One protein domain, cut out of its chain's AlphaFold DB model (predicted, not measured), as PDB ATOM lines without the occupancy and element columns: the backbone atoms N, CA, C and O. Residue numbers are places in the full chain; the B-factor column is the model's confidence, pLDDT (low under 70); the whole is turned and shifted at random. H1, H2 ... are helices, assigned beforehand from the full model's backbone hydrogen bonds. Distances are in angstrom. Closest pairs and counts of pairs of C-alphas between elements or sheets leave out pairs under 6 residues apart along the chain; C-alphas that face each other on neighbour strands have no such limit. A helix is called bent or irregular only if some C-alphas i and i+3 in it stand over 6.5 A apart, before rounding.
ATOM      1  N   SER A 150     -28.510  33.708   8.846       92.44
ATOM      2  CA  SER A 150     -28.601  32.273   8.529       92.44
ATOM      3  C   SER A 150     -27.233  31.637   8.267       92.44
ATOM      4  O   SER A 150     -27.036  30.462   8.579       92.44
ATOM      5  N   LEU A 151     -26.261  32.418   7.774       88.75
ATOM      6  CA  LEU A 151     -24.898  31.938   7.547       88.75
ATOM      7  C   LEU A 151     -24.223  31.568   8.869       88.75
ATOM      8  O   LEU A 151     -23.511  30.572   8.915       88.75
ATOM      9  N   VAL A 152     -24.495  32.306   9.950       88.69
ATOM     10  CA  VAL A 152     -23.993  31.989  11.300       88.69
ATOM     11  C   VAL A 152     -24.523  30.632  11.771       88.69
ATOM     12  O   VAL A 152     -23.775  29.815  12.302       88.69
ATOM     13  N   VAL A 153     -25.815  30.363  11.559       90.94
ATOM     14  CA  VAL A 153     -26.428  29.082  11.947       90.94
ATOM     15  C   VAL A 153     -25.828  27.931  11.138       90.94
ATOM     16  O   VAL A 153     -25.465  26.899  11.704       90.94
ATOM     17  N   LEU A 154     -25.668  28.118   9.824       92.38
ATOM     18  CA  LEU A 154     -25.080  27.114   8.938       92.38
ATOM     19  C   LEU A 154     -23.626  26.793   9.314       92.38
ATOM     20  O   LEU A 154     -23.263  25.618   9.407       92.38
ATOM     21  N   THR A 155     -22.795  27.810   9.560       90.81
ATOM     22  CA  THR A 155     -21.397  27.596   9.961       90.81
ATOM     23  C   THR A 155     -21.288  26.925  11.325       90.81
ATOM     24  O   THR A 155     -20.400  26.093  11.516       90.81
ATOM     25  N   LEU A 156     -22.204  27.202  12.257       89.50
ATOM     26  CA  LEU A 156     -22.241  26.539  13.561       89.50
ATOM     27  C   LEU A 156     -22.566  25.043  13.428       89.50
ATOM     28  O   LEU A 156     -21.883  24.219  14.036       89.50
ATOM     29  N   ILE A 157     -23.535  24.676  12.580       91.50
ATOM     30  CA  ILE A 157     -23.851  23.269  12.272       91.50
ATOM     31  C   ILE A 157     -22.635  22.563  11.659       91.50
ATOM     32  O   ILE A 157     -22.245  21.491  12.125       91.50
ATOM     33  N   LEU A 158     -22.002  23.176  10.654       90.94
ATOM     34  CA  LEU A 158     -20.796  22.637  10.019       90.94
ATOM     35  C   LEU A 158     -19.660  22.450  11.032       90.94
ATOM     36  O   LEU A 158     -19.035  21.394  11.059       90.94
ATOM     37  N   THR A 159     -19.445  23.428  11.915       89.69
ATOM     38  CA  THR A 159     -18.420  23.367  12.968       89.69
ATOM     39  C   THR A 159     -18.671  22.205  13.926       89.69
ATOM     40  O   THR A 159     -17.743  21.465  14.246       89.69
ATOM     41  N   VAL A 160     -19.920  21.994  14.359       89.12
ATOM     42  CA  VAL A 160     -20.298  20.849  15.201       89.12
ATOM     43  C   VAL A 160     -19.948  19.538  14.496       89.12
ATOM     44  O   VAL A 160     -19.245  18.708  15.070       89.12
ATOM     45  N   ILE A 161     -20.352  19.372  13.234       89.81
ATOM     46  CA  ILE A 161     -20.028  18.172  12.451       89.81
ATOM     47  C   ILE A 161     -18.507  17.976  12.376       89.81
ATOM     48  O   ILE A 161     -18.017  16.894  12.699       89.81
ATOM     49  N   SER A 162     -17.748  19.022  12.038       87.25
ATOM     50  CA  SER A 162     -16.283  18.976  11.950       87.25
ATOM     51  C   SER A 162     -15.594  18.658  13.278       87.25
ATOM     52  O   SER A 162     -14.536  18.040  13.261       87.25
ATOM     53  N   LEU A 163     -16.167  19.032  14.425       85.19
ATOM     54  CA  LEU A 163     -15.620  18.695  15.747       85.19
ATOM     55  C   LEU A 163     -15.923  17.252  16.166       85.19
ATOM     56  O   LEU A 163     -15.124  16.631  16.871       85.19
ATOM     57  N   PHE A 164     -17.067  16.705  15.757       81.50
ATOM     58  CA  PHE A 164     -17.449  15.328  16.083       81.50
ATOM     59  C   PHE A 164     -16.896  14.295  15.096       81.50
ATOM     60  O   PHE A 164     -16.711  13.138  15.475       81.50
ATOM     61  N   LEU A 165     -16.560  14.710  13.875       82.00
ATOM     62  CA  LEU A 165     -16.004  13.839  12.845       82.00
ATOM     63  C   LEU A 165     -14.664  13.182  13.263       82.00
ATOM     64  O   LEU A 165     -14.536  11.965  13.136       82.00
ATOM     65  N   PRO A 166     -13.680  13.887  13.857       77.94
ATOM     66  CA  PRO A 166     -12.465  13.256  14.365       77.94
ATOM     67  C   PRO A 166     -12.745  12.215  15.445       77.94
ATOM     68  O   PRO A 166     -12.124  11.163  15.427       77.94
ATOM     69  N   LYS A 167     -13.716  12.447  16.342       74.44
ATOM     70  CA  LYS A 167     -14.052  11.502  17.425       74.44
ATOM     71  C   LYS A 167     -14.571  10.163  16.905       74.44
ATOM     72  O   LYS A 167     -14.379   9.136  17.557       74.44
ATOM     73  N   THR A 168     -15.231  10.147  15.745       72.38
ATOM     74  CA  THR A 168     -15.644   8.886  15.115       72.38
ATOM     75  C   THR A 168     -14.446   8.121  14.557       72.38
ATOM     76  O   THR A 168     -14.368   6.908  14.744       72.38
ATOM     77  N   PHE A 169     -13.472   8.820  13.966       73.81
ATOM     78  CA  PHE A 169     -12.225   8.207  13.498       73.81
ATOM     79  C   PHE A 169     -11.296   7.813  14.652       73.81
ATOM     80  O   PHE A 169     -10.672   6.762  14.594       73.81
ATOM     81  N   GLU A 170     -11.265   8.580  15.739       70.12
ATOM     82  CA  GLU A 170     -10.432   8.331  16.917       70.12
ATOM     83  C   GLU A 170     -10.749   6.977  17.554       70.12
ATOM     84  O   GLU A 170      -9.837   6.246  17.920       70.12
ATOM     85  N   LYS A 171     -12.027   6.576  17.610       65.75
ATOM     86  CA  LYS A 171     -12.406   5.229  18.072       65.75
ATOM     87  C   LYS A 171     -11.835   4.124  17.182       65.75
ATOM     88  O   LYS A 171     -11.371   3.105  17.692       65.75
ATOM     89  N   MET A 172     -11.851   4.327  15.867       65.44
ATOM     90  CA  MET A 172     -11.306   3.371  14.904       65.44
ATOM     91  C   MET A 172      -9.777   3.307  15.012       65.44
ATOM     92  O   MET A 172      -9.219   2.229  15.221       65.44
ATOM     93  N   THR A 173      -9.102   4.456  14.986       64.00
ATOM     94  CA  THR A 173      -7.641   4.557  15.063       64.00
ATOM     95  C   THR A 173      -7.098   4.117  16.421       64.00
ATOM     96  O   THR A 173      -6.149   3.343  16.459       64.00
ATOM     97  N   SER A 174      -7.720   4.510  17.536       69.69
ATOM     98  CA  SER A 174      -7.298   4.115  18.889       69.69
ATOM     99  C   SER A 174      -7.299   2.597  19.059       69.69
ATOM    100  O   SER A 174      -6.361   2.040  19.627       69.69
ATOM    101  N   SER A 175      -8.293   1.902  18.493       70.56
ATOM    102  CA  SER A 175      -8.352   0.438  18.529       70.56
ATOM    103  C   SER A 175      -7.222  -0.232  17.732       70.56
ATOM    104  O   SER A 175      -6.660  -1.235  18.186       70.56
ATOM    105  N   ALA A 176      -6.838   0.343  16.588       72.75
ATOM    106  CA  ALA A 176      -5.703  -0.112  15.789       72.75
ATOM    107  C   ALA A 176      -4.376   0.164  16.514       72.75
ATOM    108  O   ALA A 176      -3.563  -0.745  16.675       72.75
ATOM    109  N   THR A 177      -4.197   1.369  17.069       75.56
ATOM    110  CA  THR A 177      -3.018   1.740  17.863       75.56
ATOM    111  C   THR A 177      -2.842   0.828  19.077       75.56
ATOM    112  O   THR A 177      -1.754   0.302  19.282       75.56
ATOM    113  N   LEU A 178      -3.908   0.547  19.836       76.94
ATOM    114  CA  LEU A 178      -3.870  -0.390  20.969       76.94
ATOM    115  C   LEU A 178      -3.422  -1.793  20.546       76.94
ATOM    116  O   LEU A 178      -2.648  -2.444  21.251       76.94
ATOM    117  N   ARG A 179      -3.892  -2.260  19.385       78.94
ATOM    118  CA  ARG A 179      -3.522  -3.568  18.837       78.94
ATOM    119  C   ARG A 179      -2.048  -3.610  18.426       78.94
ATOM    120  O   ARG A 179      -1.362  -4.576  18.759       78.94
ATOM    121  N   VAL A 180      -1.554  -2.556  17.775       82.38
ATOM    122  CA  VAL A 180      -0.136  -2.397  17.414       82.38
ATOM    123  C   VAL A 180       0.743  -2.351  18.666       82.38
ATOM    124  O   VAL A 180       1.707  -3.109  18.751       82.38
ATOM    125  N   THR A 181       0.393  -1.543  19.672       79.00
ATOM    126  CA  THR A 181       1.155  -1.424  20.926       79.00
ATOM    127  C   THR A 181       1.237  -2.755  21.666       79.00
ATOM    128  O   THR A 181       2.330  -3.178  22.037       79.00
ATOM    129  N   LYS A 182       0.115  -3.470  21.811       84.38
ATOM    130  CA  LYS A 182       0.081  -4.773  22.491       84.38
ATOM    131  C   LYS A 182       0.938  -5.825  21.777       84.38
ATOM    132  O   LYS A 182       1.622  -6.617  22.425       84.38
ATOM    133  N   ASN A 183       0.929  -5.833  20.444       82.88
ATOM    134  CA  ASN A 183       1.765  -6.749  19.668       82.88
ATOM    135  C   ASN A 183       3.246  -6.357  19.688       82.88
ATOM    136  O   ASN A 183       4.097  -7.243  19.723       82.88
ATOM    137  N   ASN A 184       3.560  -5.061  19.741       85.00
ATOM    138  CA  ASN A 184       4.927  -4.584  19.932       85.00
ATOM    139  C   ASN A 184       5.470  -4.986  21.313       85.00
ATOM    140  O   ASN A 184       6.564  -5.532  21.413       85.00
ATOM    141  N   GLU A 185       4.685  -4.812  22.381       85.50
ATOM    142  CA  GLU A 185       5.049  -5.284  23.724       85.50
ATOM    143  C   GLU A 185       5.280  -6.796  23.757       85.50
ATOM    144  O   GLU A 185       6.241  -7.265  24.369       85.50
ATOM    145  N   LYS A 186       4.431  -7.579  23.078       86.50
ATOM    146  CA  LYS A 186       4.608  -9.032  22.950       86.50
ATOM    147  C   LYS A 186       5.919  -9.366  22.231       86.50
ATOM    148  O   LYS A 186       6.673 -10.199  22.727       86.50
ATOM    149  N   PHE A 187       6.216  -8.700  21.115       87.81
ATOM    150  CA  PHE A 187       7.459  -8.884  20.364       87.81
ATOM    151  C   PHE A 187       8.698  -8.539  21.203       87.81
ATOM    152  O   PHE A 187       9.599  -9.369  21.330       87.81
ATOM    153  N   LEU A 188       8.713  -7.366  21.845       87.94
ATOM    154  CA  LEU A 188       9.810  -6.915  22.706       87.94
ATOM    155  C   LEU A 188      10.010  -7.834  23.915       87.94
ATOM    156  O   LEU A 188      11.147  -8.138  24.272       87.94
ATOM    157  N   ASN A 189       8.930  -8.332  24.521       88.50
ATOM    158  CA  ASN A 189       9.011  -9.303  25.611       88.50
ATOM    159  C   ASN A 189       9.564 -10.653  25.152       88.50
ATOM    160  O   ASN A 189      10.358 -11.259  25.874       88.50
ATOM    161  N   THR A 190       9.164 -11.134  23.973       84.44
ATOM    162  CA  THR A 190       9.729 -12.349  23.374       84.44
ATOM    163  C   THR A 190      11.227 -12.166  23.145       84.44
ATOM    164  O   THR A 190      12.010 -12.968  23.647       84.44
ATOM    165  N   LEU A 191      11.635 -11.071  22.498       83.62
ATOM    166  CA  LEU A 191      13.042 -10.694  22.329       83.62
ATOM    167  C   LEU A 191      13.786 -10.691  23.667       83.62
ATOM    168  O   LEU A 191      14.743 -11.436  23.835       83.62
ATOM    169  N   ALA A 192      13.301  -9.947  24.662       84.31
ATOM    170  CA  ALA A 192      13.955  -9.837  25.961       84.31
ATOM    171  C   ALA A 192      14.091 -11.187  26.689       84.31
ATOM    172  O   ALA A 192      15.134 -11.453  27.286       84.31
ATOM    173  N   LYS A 193      13.069 -12.055  26.646       84.00
ATOM    174  CA  LYS A 193      13.117 -13.394  27.264       84.00
ATOM    175  C   LYS A 193      14.134 -14.299  26.576       84.00
ATOM    176  O   LYS A 193      14.945 -14.927  27.252       84.00
ATOM    177  N   TRP A 194      14.121 -14.335  25.248       81.81
ATOM    178  CA  TRP A 194      15.031 -15.161  24.461       81.81
ATOM    179  C   TRP A 194      16.480 -14.655  24.526       81.81
ATOM    180  O   TRP A 194      17.399 -15.459  24.654       81.81
ATOM    181  N   THR A 195      16.699 -13.337  24.542       80.94
ATOM    182  CA  THR A 195      18.026 -12.732  24.739       80.94
ATOM    183  C   THR A 195      18.558 -12.958  26.158       80.94
ATOM    184  O   THR A 195      19.750 -13.201  26.326       80.94
ATOM    185  N   LYS A 196      17.704 -12.959  27.192       81.12
ATOM    186  CA  LYS A 196      18.119 -13.350  28.555       81.12
ATOM    187  C   LYS A 196      18.463 -14.842  28.661       81.12
ATOM    188  O   LYS A 196      19.353 -15.198  29.424       81.12
ATOM    189  N   GLY A 197      17.803 -15.702  27.882       79.38
ATOM    190  CA  GLY A 197      18.060 -17.147  27.814       79.38
ATOM    191  C   GLY A 197      19.199 -17.569  26.876       79.38
ATOM    192  O   GLY A 197      19.389 -18.764  26.656       79.38
ATOM    193  N   LEU A 198      19.953 -16.621  26.303       76.69
ATOM    194  CA  LEU A 198      20.961 -16.885  25.268       76.69
ATOM    195  C   LEU A 198      22.089 -17.820  25.744       76.69
ATOM    196  O   LEU A 198      22.589 -18.630  24.964       76.69
ATOM    197  N   ASN A 199      22.453 -17.752  27.028       72.88
ATOM    198  CA  ASN A 199      23.441 -18.654  27.631       72.88
ATOM    199  C   ASN A 199      22.940 -20.108  27.685       72.88
ATOM    200  O   ASN A 199      23.682 -21.026  27.335       72.88
ATOM    201  N   GLU A 200      21.670 -20.318  28.031       74.62
ATOM    202  CA  GLU A 200      21.020 -21.632  28.028       74.62
ATOM    203  C   GLU A 200      20.885 -22.186  26.602       74.62
ATOM    204  O   GLU A 200      21.201 -23.346  26.344       74.62
ATOM    205  N   LEU A 201      20.503 -21.341  25.643       69.88
ATOM    206  CA  LEU A 201      20.419 -21.698  24.221       69.88
ATOM    207  C   LEU A 201      21.763 -22.122  23.634       69.88
ATOM    208  O   LEU A 201      21.813 -23.068  22.846       69.88
ATOM    209  N   ARG A 202      22.846 -21.449  24.037       69.88
ATOM    210  CA  ARG A 202      24.213 -21.817  23.660       69.88
ATOM    211  C   ARG A 202      24.616 -23.166  24.252       69.88
ATOM    212  O   ARG A 202      25.242 -23.951  23.548       69.88
ATOM    213  N   ARG A 203      24.224 -23.458  25.498       76.88
ATOM    214  CA  ARG A 203      24.513 -24.738  26.175       76.88
ATOM    215  C   ARG A 203      23.852 -25.939  25.494       76.88
ATOM    216  O   ARG A 203      24.435 -27.016  25.487       76.88
ATOM    217  N   TYR A 204      22.676 -25.750  24.896       78.62
ATOM    218  CA  TYR A 204      21.917 -26.804  24.207       78.62
ATOM    219  C   TYR A 204      21.921 -26.678  22.672       78.62
ATOM    220  O   TYR A 204      21.075 -27.279  22.012       78.62
ATOM    221  N   ALA A 205      22.820 -25.870  22.090       71.00
ATOM    222  CA  ALA A 205      22.934 -25.633  20.641       71.00
ATOM    223  C   ALA A 205      21.596 -25.313  19.926       71.00
ATOM    224  O   ALA A 205      21.402 -25.619  18.752       71.00
ATOM    225  N   SER A 206      20.655 -24.671  20.623       72.50
ATOM    226  CA  SER A 206      19.250 -24.537  20.198       72.50
ATOM    227  C   SER A 206      18.942 -23.207  19.488       72.50
ATOM    228  O   SER A 206      17.813 -22.717  19.504       72.50
ATOM    229  N   PHE A 207      19.941 -22.602  18.834       72.19
ATOM    230  CA  PHE A 207      19.827 -21.289  18.178       72.19
ATOM    231  C   PHE A 207      18.782 -21.229  17.049       72.19
ATOM    232  O   PHE A 207      18.215 -20.164  16.804       72.19
ATOM    233  N   GLY A 208      18.459 -22.356  16.404       75.06
ATOM    234  CA  GLY A 208      17.384 -22.411  15.405       75.06
ATOM    235  C   GLY A 208      16.000 -22.100  15.993       75.06
ATOM    236  O   GLY A 208      15.198 -21.409  15.369       75.06
ATOM    237  N   ILE A 209      15.747 -22.524  17.237       77.19
ATOM    238  CA  ILE A 209      14.478 -22.279  17.943       77.19
ATOM    239  C   ILE A 209      14.360 -20.800  18.341       77.19
ATOM    240  O   ILE A 209      13.282 -20.214  18.231       77.19
ATOM    241  N   TYR A 210      15.476 -20.180  18.739       78.19
ATOM    242  CA  TYR A 210      15.570 -18.740  18.998       78.19
ATOM    243  C   TYR A 210      15.204 -17.920  17.754       78.19
ATOM    244  O   TYR A 210      14.335 -17.051  17.823       78.19
ATOM    245  N   HIS A 211      15.831 -18.232  16.614       79.81
ATOM    246  CA  HIS A 211      15.611 -17.499  15.369       79.81
ATOM    247  C   HIS A 211      14.154 -17.613  14.907       79.81
ATOM    248  O   HIS A 211      13.491 -16.596  14.723       79.81
ATOM    249  N   SER A 212      13.619 -18.838  14.865       83.25
ATOM    250  CA  SER A 212      12.230 -19.092  14.465       83.25
ATOM    251  C   SER A 212      11.207 -18.411  15.388       83.25
ATOM    252  O   SER A 212      10.206 -17.866  14.923       83.25
ATOM    253  N   SER A 213      11.460 -18.373  16.702       82.19
ATOM    254  CA  SER A 213      10.544 -17.748  17.670       82.19
ATOM    255  C   SER A 213      10.510 -16.219  17.566       82.19
ATOM    256  O   SER A 213       9.447 -15.608  17.733       82.19
ATOM    257  N   ILE A 214      11.659 -15.595  17.284       84.44
ATOM    258  CA  ILE A 214      11.752 -14.149  17.050       84.44
ATOM    259  C   ILE A 214      11.138 -13.787  15.701       84.44
ATOM    260  O   ILE A 214      10.340 -12.856  15.647       84.44
ATOM    261  N   GLU A 215      11.451 -14.535  14.644       87.25
ATOM    262  CA  GLU A 215      10.937 -14.300  13.293       87.25
ATOM    263  C   GLU A 215       9.408 -14.399  13.247       87.25
ATOM    264  O   GLU A 215       8.737 -13.480  12.780       87.25
ATOM    265  N   LYS A 216       8.833 -15.437  13.867       87.75
ATOM    266  CA  LYS A 216       7.377 -15.590  13.986       87.75
ATOM    267  C   LYS A 216       6.722 -14.431  14.743       87.75
ATOM    268  O   LYS A 216       5.668 -13.937  14.345       87.75
ATOM    269  N   SER A 217       7.343 -13.972  15.830       82.50
ATOM    270  CA  SER A 217       6.824 -12.833  16.603       82.50
ATOM    271  C   SER A 217       6.974 -11.506  15.847       82.50
ATOM    272  O   SER A 217       6.115 -10.633  15.971       82.50
ATOM    273  N   ALA A 218       8.031 -11.359  15.043       85.06
ATOM    274  CA  ALA A 218       8.246 -10.209  14.171       85.06
ATOM    275  C   ALA A 218       7.212 -10.164  13.036       85.06
ATOM    276  O   ALA A 218       6.668  -9.098  12.753       85.06
ATOM    277  N   GLU A 219       6.886 -11.306  12.422       87.62
ATOM    278  CA  GLU A 219       5.821 -11.399  11.417       87.62
ATOM    279  C   GLU A 219       4.440 -11.068  11.995       87.62
ATOM    280  O   GLU A 219       3.677 -10.329  11.368       87.62
ATOM    281  N   GLU A 220       4.111 -11.579  13.189       85.56
ATOM    282  CA  GLU A 220       2.855 -11.253  13.883       85.56
ATOM    283  C   GLU A 220       2.729  -9.746  14.149       85.56
ATOM    284  O   GLU A 220       1.665  -9.165  13.929       85.56
ATOM    285  N   TYR A 221       3.817  -9.097  14.571       84.38
ATOM    286  CA  TYR A 221       3.857  -7.645  14.727       84.38
ATOM    287  C   TYR A 221       3.705  -6.925  13.379       84.38
ATOM    288  O   TYR A 221       2.858  -6.040  13.246       84.38
ATOM    289  N   ARG A 222       4.464  -7.333  12.353       84.00
ATOM    290  CA  ARG A 222       4.474  -6.680  11.035       84.00
ATOM    291  C   ARG A 222       3.107  -6.717  10.354       84.00
ATOM    292  O   ARG A 222       2.700  -5.717   9.777       84.00
ATOM    293  N   LYS A 223       2.371  -7.828  10.459       85.12
ATOM    294  CA  LYS A 223       1.007  -7.953   9.908       85.12
ATOM    295  C   LYS A 223       0.018  -6.964  10.524       85.12
ATOM    296  O   LYS A 223      -0.918  -6.554   9.852       85.12
ATOM    297  N   VAL A 224       0.221  -6.594  11.786       80.62
ATOM    298  CA  VAL A 224      -0.653  -5.655  12.504       80.62
ATOM    299  C   VAL A 224      -0.168  -4.213  12.392       80.62
ATOM    300  O   VAL A 224      -0.971  -3.308  12.521       80.62
ATOM    301  N   ALA A 225       1.117  -3.976  12.130       73.38
ATOM    302  CA  ALA A 225       1.652  -2.630  11.918       73.38
ATOM    303  C   ALA A 225       1.369  -2.063  10.510       73.38
ATOM    304  O   ALA A 225       1.476  -0.858  10.309       73.38
ATOM    305  N   VAL A 226       1.054  -2.925   9.534       70.62
ATOM    306  CA  VAL A 226       0.806  -2.556   8.123       70.62
ATOM    307  C   VAL A 226      -0.692  -2.345   7.815       70.62
ATOM    308  O   VAL A 226      -1.021  -1.791   6.768       70.62
ATOM    309  N   HIS A 227      -1.592  -2.745   8.720       52.34
ATOM    310  CA  HIS A 227      -3.052  -2.624   8.600       52.34
ATOM    311  C   HIS A 227      -3.637  -1.804   9.749       52.34
ATOM    312  O   HIS A 227      -4.596  -1.047   9.487       52.34
TER     313      HIS A 227
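Overview. This is residues 150 to 227 of the 227 residues of the protein "ABC transporter" of Lactobacillus hamsteri DSM 5661 = JCM 6256 (UniProt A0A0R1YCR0). One very long helix, H1, makes most of the length of a thin rod, and beyond its last residue the chain turns through the short helix H2, at one end of the rod, and folds back as H3, side by side with the later part of H1. The first part of H1, residues 150 to 175, sticks out as a free arm beyond the body made by the rest of H1 with H2 and H3, and H1 has a kink of 30 degrees near residue 173. The printed part has 78 residues, with three named helices in the order H1, H2, H3 and no named strand; the class is all helix. The whole is extended, with a radius of gyration of the C-alphas of 22.8 A and spans of 80 by 18 by 11 A.

Along the chain. H1, the longest helix, holds residues 150 to 196, 47 residues, and measures 68.3 A from first to last C-alpha. It begins at C-alpha 150, at (-28.601, 32.273, 8.529), and ends at C-alpha 196, at (18.119, -13.350, 28.555). H1 is neither bent nor irregular, but only just: C-alphas 163 and 166 are 6.4 A apart. H3 holds residues 207 to 225, 19 residues, and measures 26.8 A, ending at C-alpha 225, at (1.652, -2.630, 11.918). H2, residues 198 to 203, lies between them in the chain and measures 8.7 A.

Arrangement. H1 touches H3 with residues 179 to 194 alone. The closest C-alphas of the two are those of Asn 183 and Tyr 221, 5.4 A apart. Their lines stand at a shallow tilt of 3 degrees, and they run opposite ways. H2 and H3 are close but not clearly touching, with the C-alphas of Leu 201 and Phe 207 the closest at 6.1 A. These two stand at a shallow tilt of 29 degrees, opposite ways. H1 and H2 meet only through their link. In H2 every O i to N i+4 pair is within hydrogen-bond range; in H1 40 of 43 are, and in H3 14 of 15.

Size, cuts and confidence. The C-alphas of Ser 150 and Arg 203 are the two farthest apart, at 79.9 A, while those of the first and last printed residues, Ser 150 and His 227, are 43.2 A apart. Without residues 150 to 175, which stand free, the body has 52 residues and spans 40 by 16 by 7 A. The printed part has no cut and ends at residue 227, the chain's last residue. The links H1 to H2, with 1 residue, and H2 to H3, with 3 residues, are tight. The mean pLDDT of the printed part is 80.5; it is under 70 at residues 171 to 174, 201 to 202 and 227.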